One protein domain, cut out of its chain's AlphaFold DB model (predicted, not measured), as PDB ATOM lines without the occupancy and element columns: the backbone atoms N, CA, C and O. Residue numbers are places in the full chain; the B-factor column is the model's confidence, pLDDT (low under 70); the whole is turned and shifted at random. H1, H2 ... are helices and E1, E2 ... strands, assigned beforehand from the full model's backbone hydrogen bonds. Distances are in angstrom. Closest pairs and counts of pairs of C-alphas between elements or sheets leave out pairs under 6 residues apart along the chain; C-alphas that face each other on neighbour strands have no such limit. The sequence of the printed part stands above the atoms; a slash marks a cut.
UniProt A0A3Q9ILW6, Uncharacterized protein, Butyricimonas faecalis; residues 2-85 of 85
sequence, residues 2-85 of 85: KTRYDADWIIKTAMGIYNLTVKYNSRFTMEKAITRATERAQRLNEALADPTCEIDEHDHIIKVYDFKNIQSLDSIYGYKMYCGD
ATOM      1  N   LYS A   2     442.804 -41.920  65.644       52.22
ATOM      2  CA  LYS A   2     441.969 -42.033  64.441       52.22
ATOM      3  C   LYS A   2     442.611 -41.121  63.394       52.22
ATOM      4  O   LYS A   2     442.657 -39.913  63.607       52.22
ATOM      5  N   THR A   3     443.235 -41.688  62.366       64.31
ATOM      6  CA  THR A   3     443.831 -40.908  61.272       64.31
ATOM      7  C   THR A   3     442.715 -40.195  60.512       64.31
ATOM      8  O   THR A   3     441.671 -40.792  60.268       64.31
ATOM      9  N   ARG A   4     442.906 -38.916  60.162       75.31
ATOM     10  CA  ARG A   4     441.888 -38.096  59.469       75.31
ATOM     11  C   ARG A   4     441.452 -38.714  58.132       75.31
ATOM     12  O   ARG A   4     440.300 -38.558  57.743       75.31
ATOM     13  N   TYR A   5     442.357 -39.440  57.478       84.56
ATOM     14  CA  TYR A   5     442.110 -40.190  56.249       84.56
ATOM     15  C   TYR A   5     442.161 -41.689  56.562       84.56
ATOM     16  O   TYR A   5     443.218 -42.320  56.477       84.56
ATOM     17  N   ASP A   6     441.035 -42.230  57.021       87.19
ATOM     18  CA  ASP A   6     440.854 -43.634  57.395       87.19
ATOM     19  C   ASP A   6     440.198 -44.460  56.270       87.19
ATOM     20  O   ASP A   6     440.006 -43.992  55.144       87.19
ATOM     21  N   ALA A   7     439.895 -45.731  56.555       89.31
ATOM     22  CA  ALA A   7     439.322 -46.655  55.577       89.31
ATOM     23  C   ALA A   7     437.983 -46.163  54.996       89.31
ATOM     24  O   ALA A   7     437.739 -46.338  53.800       89.31
ATOM     25  N   ASP A   8     437.151 -45.497  55.802       91.69
ATOM     26  CA  ASP A   8     435.867 -44.949  55.353       91.69
ATOM     27  C   ASP A   8     436.075 -43.803  54.356       91.69
ATOM     28  O   ASP A   8     435.413 -43.756  53.311       91.69
ATOM     29  N   TRP A   9     437.041 -42.914  54.622       92.50
ATOM     30  CA  TRP A   9     437.423 -41.868  53.670       92.50
ATOM     31  C   TRP A   9     437.938 -42.473  52.356       92.50
ATOM     32  O   TRP A   9     437.505 -42.059  51.280       92.50
ATOM     33  N   ILE A  10     438.796 -43.499  52.424       92.06
ATOM     34  CA  ILE A  10     439.337 -44.186  51.236       92.06
ATOM     35  C   ILE A  10     438.209 -44.771  50.385       92.06
ATOM     36  O   ILE A  10     438.185 -44.560  49.173       92.06
ATOM     37  N   ILE A  11     437.255 -45.470  51.001       94.00
ATOM     38  CA  ILE A  11     436.130 -46.095  50.296       94.00
ATOM     39  C   ILE A  11     435.241 -45.031  49.632       94.00
ATOM     40  O   ILE A  11     434.881 -45.170  48.458       94.00
ATOM     41  N   LYS A  12     434.925 -43.939  50.341       94.12
ATOM     42  CA  LYS A  12     434.121 -42.829  49.804       94.12
ATOM     43  C   LYS A  12     434.814 -42.142  48.625       94.12
ATOM     44  O   LYS A  12     434.190 -41.917  47.585       94.12
ATOM     45  N   THR A  13     436.108 -41.864  48.757       92.25
ATOM     46  CA  THR A  13     436.923 -41.249  47.704       92.25
ATOM     47  C   THR A  13     437.068 -42.179  46.499       92.25
ATOM     48  O   THR A  13     436.893 -41.739  45.364       92.25
ATOM     49  N   ALA A  14     437.296 -43.477  46.720       93.31
ATOM     50  CA  ALA A  14     437.362 -44.476  45.656       93.31
ATOM     51  C   ALA A  14     436.056 -44.537  44.851       93.31
ATOM     52  O   ALA A  14     436.091 -44.495  43.621       93.31
ATOM     53  N   MET A  15     434.898 -44.549  45.522       94.50
ATOM     54  CA  MET A  15     433.600 -44.490  44.841       94.50
ATOM     55  C   MET A  15     433.449 -43.222  43.991       94.50
ATOM     56  O   MET A  15     432.992 -43.300  42.849       94.50
ATOM     57  N   GLY A  16     433.869 -42.062  44.506       92.12
ATOM     58  CA  GLY A  16     433.869 -40.805  43.753       92.12
ATOM     59  C   GLY A  16     434.735 -40.874  42.492       92.12
ATOM     60  O   GLY A  16     434.263 -40.567  41.395       92.12
ATOM     61  N   ILE A  17     435.976 -41.354  42.628       91.75
ATOM     62  CA  ILE A  17     436.914 -41.543  41.511       91.75
ATOM     63  C   ILE A  17     436.323 -42.502  40.474       91.75
ATOM     64  O   ILE A  17     436.342 -42.198  39.280       91.75
ATOM     65  N   TYR A  18     435.784 -43.643  40.906       93.56
ATOM     66  CA  TYR A  18     435.200 -44.642  40.016       93.56
ATOM     67  C   TYR A  18     434.021 -44.072  39.221       93.56
ATOM     68  O   TYR A  18     434.034 -44.119  37.991       93.56
ATOM     69  N   ASN A  19     433.055 -43.448  39.900       92.56
ATOM     70  CA  ASN A  19     431.848 -42.900  39.274       92.56
ATOM     71  C   ASN A  19     432.143 -41.765  38.285       92.56
ATOM     72  O   ASN A  19     431.446 -41.621  37.279       92.56
ATOM     73  N   LEU A  20     433.167 -40.952  38.557       91.88
ATOM     74  CA  LEU A  20     433.605 -39.902  37.638       91.88
ATOM     75  C   LEU A  20     434.366 -40.479  36.441       91.88
ATOM     76  O   LEU A  20     434.152 -40.048  35.311       91.88
ATOM     77  N   THR A  21     435.231 -41.465  36.676       90.75
ATOM     78  CA  THR A  21     436.154 -41.980  35.655       90.75
ATOM     79  C   THR A  21     435.476 -42.961  34.705       90.75
ATOM     80  O   THR A  21     435.744 -42.917  33.506       90.75
ATOM     81  N   VAL A  22     434.565 -43.812  35.192       92.69
ATOM     82  CA  VAL A  22     433.899 -44.839  34.367       92.69
ATOM     83  C   VAL A  22     433.066 -44.232  33.232       92.69
ATOM     84  O   VAL A  22     432.945 -44.839  32.171       92.69
ATOM     85  N   LYS A  23     432.574 -42.994  33.413       91.56
ATOM     86  CA  LYS A  23     431.857 -42.221  32.382       91.56
ATOM     87  C   LYS A  23     432.696 -41.972  31.128       91.56
ATOM     88  O   LYS A  23     432.144 -41.904  30.036       91.56
ATOM     89  N   TYR A  24     434.011 -41.840  31.289       91.38
ATOM     90  CA  TYR A  24     434.946 -41.526  30.204       91.38
ATOM     91  C   TYR A  24     435.890 -42.691  29.881       91.38
ATOM     92  O   TYR A  24     436.503 -42.721  28.817       91.38
ATOM     93  N   ASN A  25     436.012 -43.661  30.787       91.19
ATOM     94  CA  ASN A  25     436.847 -44.842  30.634       91.19
ATOM     95  C   ASN A  25     436.164 -46.061  31.263       91.19
ATOM     96  O   ASN A  25     436.377 -46.382  32.433       91.19
ATOM     97  N   SER A  26     435.388 -46.784  30.460       87.94
ATOM     98  CA  SER A  26     434.642 -47.974  30.895       87.94
ATOM     99  C   SER A  26     435.525 -49.137  31.361       87.94
ATOM    100  O   SER A  26     435.044 -50.036  32.043       87.94
ATOM    101  N   ARG A  27     436.826 -49.132  31.029       92.38
ATOM    102  CA  ARG A  27     437.805 -50.130  31.502       92.38
ATOM    103  C   ARG A  27     438.396 -49.784  32.869       92.38
ATOM    104  O   ARG A  27     439.245 -50.520  33.380       92.38
ATOM    105  N   PHE A  28     438.029 -48.642  33.440       91.69
ATOM    106  CA  PHE A  28     438.471 -48.260  34.769       91.69
ATOM    107  C   PHE A  28     437.753 -49.115  35.818       91.69
ATOM    108  O   PHE A  28     436.533 -49.244  35.791       91.69
ATOM    109  N   THR A  29     438.513 -49.728  36.726       93.75
ATOM    110  CA  THR A  29     437.987 -50.674  37.719       93.75
ATOM    111  C   THR A  29     437.896 -50.034  39.100       93.75
ATOM    112  O   THR A  29     438.652 -49.116  39.425       93.75
ATOM    113  N   MET A  30     436.993 -50.551  39.936       94.69
ATOM    114  CA  MET A  30     436.875 -50.123  41.332       94.69
ATOM    115  C   MET A  30     438.170 -50.383  42.114       94.69
ATOM    116  O   MET A  30     438.582 -49.560  42.920       94.69
ATOM    117  N   GLU A  31     438.870 -51.479  41.818       93.94
ATOM    118  CA  GLU A  31     440.178 -51.781  42.406       93.94
ATOM    119  C   GLU A  31     441.195 -50.659  42.143       93.94
ATOM    120  O   GLU A  31     441.816 -50.162  43.077       93.94
ATOM    121  N   LYS A  32     441.287 -50.158  40.901       93.31
ATOM    122  CA  LYS A  32     442.162 -49.020  40.566       93.31
ATOM    123  C   LYS A  32     441.752 -47.733  41.281       93.31
ATOM    124  O   LYS A  32     442.621 -46.934  41.633       93.31
ATOM    125  N   ALA A  33     440.454 -47.510  41.481       92.62
ATOM    126  CA  ALA A  33     439.966 -46.396  42.291       92.62
ATOM    127  C   ALA A  33     440.407 -46.518  43.754       92.62
ATOM    128  O   ALA A  33     440.887 -45.536  44.316       92.62
ATOM    129  N   ILE A  34     440.285 -47.712  44.343       93.75
ATOM    130  CA  ILE A  34     440.721 -47.990  45.715       93.75
ATOM    131  C   ILE A  34     442.227 -47.773  45.837       93.75
ATOM    132  O   ILE A  34     442.639 -47.010  46.701       93.75
ATOM    133  N   THR A  35     443.046 -48.334  44.939       93.44
ATOM    134  CA  THR A  35     444.503 -48.121  44.949       93.44
ATOM    135  C   THR A  35     444.853 -46.633  44.939       93.44
ATOM    136  O   THR A  35     445.618 -46.175  45.783       93.44
ATOM    137  N   ARG A  36     444.235 -45.846  44.047       92.12
ATOM    138  CA  ARG A  36     444.470 -44.394  43.975       92.12
ATOM    139  C   ARG A  36     444.030 -43.655  45.239       92.12
ATOM    140  O   ARG A  36     444.729 -42.744  45.677       92.12
ATOM    141  N   ALA A  37     442.886 -44.019  45.813       92.56
ATOM    142  CA  ALA A  37     442.393 -43.416  47.048       92.56
ATOM    143  C   ALA A  37     443.298 -43.756  48.243       92.56
ATOM    144  O   ALA A  37     443.602 -42.872  49.040       92.56
ATOM    145  N   THR A  38     443.792 -44.994  48.325       91.62
ATOM    146  CA  THR A  38     444.743 -45.440  49.351       91.62
ATOM    147  C   THR A  38     446.075 -44.706  49.236       91.62
ATOM    148  O   THR A  38     446.546 -44.151  50.226       91.62
ATOM    149  N   GLU A  39     446.658 -44.619  48.035       91.94
ATOM    150  CA  GLU A  39     447.887 -43.846  47.805       91.94
ATOM    151  C   GLU A  39     447.710 -42.372  48.185       91.94
ATOM    152  O   GLU A  39     448.606 -41.754  48.762       91.94
ATOM    153  N   ARG A  40     446.546 -41.787  47.871       90.50
ATOM    154  CA  ARG A  40     446.240 -40.403  48.240       90.50
ATOM    155  C   ARG A  40     446.129 -40.240  49.753       90.50
ATOM    156  O   ARG A  40     446.736 -39.316  50.286       90.50
ATOM    157  N   ALA A  41     445.404 -41.126  50.431       90.25
ATOM    158  CA  ALA A  41     445.274 -41.111  51.884       90.25
ATOM    159  C   ALA A  41     446.636 -41.263  52.573       90.25
ATOM    160  O   ALA A  41     446.908 -40.560  53.541       90.25
ATOM    161  N   GLN A  42     447.519 -42.117  52.043       89.00
ATOM    162  CA  GLN A  42     448.881 -42.257  52.551       89.00
ATOM    163  C   GLN A  42     449.652 -40.934  52.459       89.00
ATOM    164  O   GLN A  42     450.139 -40.458  53.479       89.00
ATOM    165  N   ARG A  43     449.685 -40.284  51.285       87.62
ATOM    166  CA  ARG A  43     450.372 -38.987  51.116       87.62
ATOM    167  C   ARG A  43     449.804 -37.895  52.021       87.62
ATOM    168  O   ARG A  43     450.547 -37.054  52.510       87.62
ATOM    169  N   LEU A  44     448.488 -37.885  52.227       88.88
ATOM    170  CA  LEU A  44     447.838 -36.919  53.110       88.88
ATOM    171  C   LEU A  44     448.161 -37.190  54.586       88.88
ATOM    172  O   LEU A  44     448.412 -36.254  55.335       88.88
ATOM    173  N   ASN A  45     448.205 -38.454  55.007       87.62
ATOM    174  CA  ASN A  45     448.630 -38.816  56.360       87.62
ATOM    175  C   ASN A  45     450.120 -38.508  56.593       87.62
ATOM    176  O   ASN A  45     450.472 -38.039  57.670       87.62
ATOM    177  N   GLU A  46     450.981 -38.716  55.592       87.12
ATOM    178  CA  GLU A  46     452.395 -38.317  55.631       87.12
ATOM    179  C   GLU A  46     452.541 -36.793  55.747       87.12
ATOM    180  O   GLU A  46     453.283 -36.316  56.600       87.12
ATOM    181  N   ALA A  47     451.772 -36.023  54.971       85.50
ATOM    182  CA  ALA A  47     451.758 -34.563  55.059       85.50
ATOM    183  C   ALA A  47     451.245 -34.047  56.415       85.50
ATOM    184  O   ALA A  47     451.771 -33.064  56.915       85.50
ATOM    185  N   LEU A  48     450.273 -34.716  57.050       85.12
ATOM    186  CA  LEU A  48     449.839 -34.373  58.414       85.12
ATOM    187  C   LEU A  48     450.927 -34.605  59.473       85.12
ATOM    188  O   LEU A  48     450.861 -34.013  60.548       85.12
ATOM    189  N   ALA A  49     451.879 -35.499  59.203       84.62
ATOM    190  CA  ALA A  49     453.003 -35.769  60.091       84.62
ATOM    191  C   ALA A  49     454.199 -34.828  59.842       84.62
ATOM    192  O   ALA A  49     455.102 -34.772  60.677       84.62
ATOM    193  N   ASP A  50     454.209 -34.097  58.722       81.56
ATOM    194  CA  ASP A  50     455.262 -33.153  58.351       81.56
ATOM    195  C   ASP A  50     454.886 -31.722  58.790       81.56
ATOM    196  O   ASP A  50     453.937 -31.148  58.259       81.56
ATOM    197  N   PRO A  51     455.634 -31.094  59.717       78.25
ATOM    198  CA  PRO A  51     455.341 -29.740  60.196       78.25
ATOM    199  C   PRO A  51     455.543 -28.644  59.136       78.25
ATOM    200  O   PRO A  51     455.172 -27.498  59.371       78.25
ATOM    201  N   THR A  52     456.151 -28.966  57.992       80.94
ATOM    202  CA  THR A  52     456.335 -28.052  56.851       80.94
ATOM    203  C   THR A  52     455.213 -28.160  55.821       80.94
ATOM    204  O   THR A  52     455.226 -27.463  54.804       80.94
ATOM    205  N   CYS A  53     454.238 -29.037  56.060       80.75
ATOM    206  CA  CYS A  53     453.089 -29.232  55.198       80.75
ATOM    207  C   CYS A  53     451.803 -28.838  55.929       80.75
ATOM    208  O   CYS A  53     451.549 -29.234  57.062       80.75
ATOM    209  N   GLU A  54     450.950 -28.095  55.239       82.69
ATOM    210  CA  GLU A  54     449.568 -27.853  55.631       82.69
ATOM    211  C   GLU A  54     448.638 -28.538  54.633       82.69
ATOM    212  O   GLU A  54     448.987 -28.754  53.471       82.69
ATOM    213  N   ILE A  55     447.442 -28.906  55.088       83.50
ATOM    214  CA  ILE A  55     446.400 -29.439  54.215       83.50
ATOM    215  C   ILE A  55     445.218 -28.481  54.250       83.50
ATOM    216  O   ILE A  55     444.689 -28.206  55.329       83.50
ATOM    217  N   ASP A  56     444.826 -27.978  53.079       82.38
ATOM    218  CA  ASP A  56     443.688 -27.067  52.953       82.38
ATOM    219  C   ASP A  56     442.335 -27.781  53.157       82.38
ATOM    220  O   ASP A  56     442.247 -28.988  53.398       82.38
ATOM    221  N   GLU A  57     441.245 -27.020  53.076       83.25
ATOM    222  CA  GLU A  57     439.877 -27.537  53.226       83.25
ATOM    223  C   GLU A  57     439.434 -28.488  52.097       83.25
ATOM    224  O   GLU A  57     438.441 -29.199  52.247       83.25
ATOM    225  N   HIS A  58     440.181 -28.530  50.991       81.31
ATOM    226  CA  HIS A  58     439.935 -29.370  49.820       81.31
ATOM    227  C   HIS A  58     440.878 -30.585  49.761       81.31
ATOM    228  O   HIS A  58     440.985 -31.244  48.724       81.31
ATOM    229  N   ASP A  59     441.560 -30.899  50.866       79.44
ATOM    230  CA  ASP A  59     442.543 -31.974  50.972       79.44
ATOM    231  C   ASP A  59     443.734 -31.807  49.997       79.44
ATOM    232  O   ASP A  59     444.300 -32.796  49.512       79.44
ATOM    233  N   HIS A  60     444.143 -30.573  49.677       81.94
ATOM    234  CA  HIS A  60     445.388 -30.285  48.961       81.94
ATOM    235  C   HIS A  60     446.551 -30.077  49.927       81.94
ATOM    236  O   HIS A  60     446.444 -29.348  50.905       81.94
ATOM    237  N   ILE A  61     447.694 -30.690  49.607       81.56
ATOM    238  CA  ILE A  61     448.931 -30.529  50.373       81.56
ATOM    239  C   ILE A  61     449.608 -29.233  49.922       81.56
ATOM    240  O   ILE A  61     450.034 -29.124  48.770       81.56
ATOM    241  N   ILE A  62     449.727 -28.280  50.839       81.88
ATOM    242  CA  ILE A  62     450.425 -27.009  50.679       81.88
ATOM    243  C   ILE A  62     451.741 -27.111  51.445       81.88
ATOM    244  O   ILE A  62     451.756 -27.401  52.636       81.88
ATOM    245  N   LYS A  63     452.869 -26.867  50.774       73.56
ATOM    246  CA  LYS A  63     454.155 -26.734  51.468       73.56
ATOM    247  C   LYS A  63     454.266 -25.330  52.037       73.56
ATOM    248  O   LYS A  63     454.280 -24.361  51.278       73.56
ATOM    249  N   VAL A  64     454.374 -25.228  53.352       63.81
ATOM    250  CA  VAL A  64     454.647 -23.973  54.042       63.81
ATOM    251  C   VAL A  64     456.158 -23.827  54.132       63.81
ATOM    252  O   VAL A  64     456.826 -24.456  54.949       63.81
ATOM    253  N   TYR A  65     456.721 -23.013  53.244       59.28
ATOM    254  CA  TYR A  65     458.111 -22.599  53.374       59.28
ATOM    255  C   TYR A  65     458.217 -21.601  54.529       59.28
ATOM    256  O   TYR A  65     457.562 -20.557  54.510       59.28
ATOM    257  N   ASP A  66     459.048 -21.903  55.530       54.78
ATOM    258  CA  ASP A  66     459.369 -20.939  56.580       54.78
ATOM    259  C   ASP A  66     460.278 -19.843  56.007       54.78
ATOM    260  O   ASP A  66     461.506 -19.945  55.970       54.78
ATOM    261  N   PHE A  67     459.654 -18.776  55.515       55.78
ATOM    262  CA  PHE A  67     460.347 -17.601  54.997       55.78
ATOM    263  C   PHE A  67     461.042 -16.775  56.092       55.78
ATOM    264  O   PHE A  67     461.701 -15.788  55.763       55.78
ATOM    265  N   LYS A  68     460.965 -17.161  57.379       49.56
ATOM    266  CA  LYS A  68     461.638 -16.443  58.479       49.56
ATOM    267  C   LYS A  68     463.162 -16.404  58.361       49.56
ATOM    268  O   LYS A  68     463.791 -15.650  59.097       49.56
ATOM    269  N   ASN A  69     463.750 -17.163  57.433       48.00
ATOM    270  CA  ASN A  69     465.183 -17.135  57.151       48.00
ATOM    271  C   ASN A  69     465.559 -16.451  55.819       48.00
ATOM    272  O   ASN A  69     466.713 -16.531  55.405       48.00
ATOM    273  N   ILE A  70     464.629 -15.760  55.140       52.34
ATOM    274  CA  ILE A  70     465.016 -14.827  54.071       52.34
ATOM    275  C   ILE A  70     465.487 -13.531  54.733       52.34
ATOM    276  O   ILE A  70     464.702 -12.630  55.029       52.34
ATOM    277  N   GLN A  71     466.796 -13.435  54.965       49.12
ATOM    278  CA  GLN A  71     467.471 -12.181  55.286       49.12
ATOM    279  C   GLN A  71     467.421 -11.242  54.075       49.12
ATOM    280  O   GLN A  71     468.384 -11.141  53.328       49.12
ATOM    281  N   SER A  72     466.298 -10.541  53.900       53.22
ATOM    282  CA  SER A  72     466.065  -9.485  52.903       53.22
ATOM    283  C   SER A  72     466.278  -9.883  51.428       53.22
ATOM    284  O   SER A  72     467.214 -10.580  51.034       53.22
ATOM    285  N   LEU A  73     465.417  -9.361  50.556       53.41
ATOM    286  CA  LEU A  73     465.595  -9.447  49.101       53.41
ATOM    287  C   LEU A  73     466.878  -8.745  48.607       53.41
ATOM    288  O   LEU A  73     467.280  -8.970  47.465       53.41
ATOM    289  N   ASP A  74     467.559  -7.974  49.465       51.97
ATOM    290  CA  ASP A  74     468.845  -7.334  49.156       51.97
ATOM    291  C   ASP A  74     469.974  -8.349  48.905       51.97
ATOM    292  O   ASP A  74     470.962  -8.017  48.250       51.97
ATOM    293  N   SER A  75     469.828  -9.597  49.374       51.16
ATOM    294  CA  SER A  75     470.782 -10.687  49.104       51.16
ATOM    295  C   SER A  75     470.624 -11.310  47.710       51.16
ATOM    296  O   SER A  75     471.600 -11.819  47.159       51.16
ATOM    297  N   ILE A  76     469.425 -11.245  47.116       53.34
ATOM    298  CA  ILE A  76     469.144 -11.768  45.765       53.34
ATOM    299  C   ILE A  76     469.425 -10.697  44.709       53.34
ATOM    300  O   ILE A  76     469.953 -11.003  43.644       53.34
ATOM    301  N   TYR A  77     469.111  -9.436  45.015       48.28
ATOM    302  CA  TYR A  77     469.256  -8.314  44.085       48.28
ATOM    303  C   TYR A  77     470.472  -7.429  44.341       48.28
ATOM    304  O   TYR A  77     470.479  -6.303  43.860       48.28
ATOM    305  N   GLY A  78     471.485  -7.938  45.054       43.62
ATOM    306  CA  GLY A  78     472.840  -7.383  45.090       43.62
ATOM    307  C   GLY A  78     472.875  -5.858  45.125       43.62
ATOM    308  O   GLY A  78     472.967  -5.204  44.090       43.62
ATOM    309  N   TYR A  79     472.809  -5.303  46.330       45.16
ATOM    310  CA  TYR A  79     473.000  -3.886  46.619       45.16
ATOM    311  C   TYR A  79     474.023  -3.209  45.677       45.16
ATOM    312  O   TYR A  79     475.227  -3.398  45.821       45.16
ATOM    313  N   LYS A  80     473.508  -2.378  44.758       52.75
ATOM    314  CA  LYS A  80     474.229  -1.436  43.880       52.75
ATOM    315  C   LYS A  80     475.258  -2.057  42.919       52.75
ATOM    316  O   LYS A  80     476.385  -2.327  43.309       52.75
ATOM    317  N   MET A  81     474.909  -2.085  41.629       50.94
ATOM    318  CA  MET A  81     475.648  -1.486  40.494       50.94
ATOM    319  C   MET A  81     475.354  -2.254  39.194       50.94
ATOM    320  O   MET A  81     475.987  -3.270  38.928       50.94
ATOM    321  N   TYR A  82     474.491  -1.711  38.331       45.56
ATOM    322  CA  TYR A  82     474.859  -1.551  36.922       45.56
ATOM    323  C   TYR A  82     474.036  -0.432  36.272       45.56
ATOM    324  O   TYR A  82     472.819  -0.362  36.434       45.56
ATOM    325  N   CYS A  83     474.762   0.484  35.632       53.09
ATOM    326  CA  CYS A  83     474.304   1.706  34.982       53.09
ATOM    327  C   CYS A  83     473.599   1.414  33.649       53.09
ATOM    328  O   CYS A  83     473.753   0.330  33.093       53.09
ATOM    329  N   GLY A  84     472.832   2.396  33.173       46.53
ATOM    330  CA  GLY A  84     471.994   2.289  31.984       46.53
ATOM    331  C   GLY A  84     472.715   1.992  30.670       46.53
ATOM    332  O   GLY A  84     473.912   2.234  30.530       46.53
ATOM    333  N   ASP A  85     471.913   1.503  29.729       42.44
ATOM    334  CA  ASP A  85     471.640   2.139  28.434       42.44
ATOM    335  C   ASP A  85     470.161   1.873  28.085       42.44
ATOM    336  O   ASP A  85     469.690   0.743  28.371       42.44
TER     337      ASP A  85
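What this domain is: This is residues 2 to 85 of the 85 residues of an uncharacterized protein of Butyricimonas faecalis (UniProt A0A3Q9ILW6). Two helices, H1 and H2, pack on each other at a steep tilt, H1 near the first part of the longer H2; a small two-stranded hairpin, E1 and E2, sits by the last residues of H2, and from it a long tail leads away, of which residues 67 to 85 stick out free. The tail makes much of the length: the C-alphas span 64 by 38 by 18 A, a flat outline, while the body without residues 67 to 85 spans 45 by 24 by 16 A. The printed part has 84 residues, with the named elements in the order H1, H2, E1, E2, and the sheet E1 - E2 is antiparallel. The class is mostly helix, though under half of the residues, 41 of 84, are in named elements. The whole is extended, with a radius of gyration of the C-alphas of 21.6 A.

Where its parts are: Start at Lys 2 and go on to C-alpha 7 at (439.322, -46.655, 55.577), where H1 begins; it covers residues 7 to 21 and is 20.7 A long from first to last C-alpha. After a short link of 8 residues, find C-alpha 30 at (436.875, -50.123, 41.332), where H2 begins; it covers residues 30 to 49 and is 28.6 A long. A tight link of 3 residues leads to E1, residues 53 to 55, 6.8 A long. A tight link of 5 residues leads to E2, residues 61 to 63, 6.5 A long, which ends at C-alpha 63 at (454.155, -26.734, 51.468). Residues 64 to 85 hold no named element.

How they stand to each other: Look first at Ala 14 and Ala 33, whose C-alphas, 4.7 A apart, are the closest of H1 and H2. The two helices touch, with 19 pairs of C-alphas within 8 A. They run opposite ways at a steep tilt of 51 degrees. In H1 and H2 every O i to N i+4 pair is within hydrogen-bond range. Near the last residues of H2, the C-alphas of Ala 47 and Cys 53 are the closest of H2 and E1, 5.5 A apart. Those of Ala 47 and Ile 61 are the closest of H2 and E2, 6.8 A apart. E1 and E2 form a hairpin of antiparallel strands, with 146 degrees between their directions. C-alphas 54 and 62 face each other at 5.1 A, and both N 54 to O 62 and N 62 to O 54 are within hydrogen-bond range at 2.8 A. H1 is apart from E1 and from E2.

The domain as a whole: The two C-alphas farthest apart are those of Asp 8 and Asp 85, at 65.0 A. The printed part has no cut, and no link between its named elements is long. It ends at the chain's last residue, with C-alpha 85 at (471.640, 2.139, 28.434). The mean pLDDT of the printed part is 77.9, and the model's confidence is under 70 in residues 2 to 3 and 64 to 85.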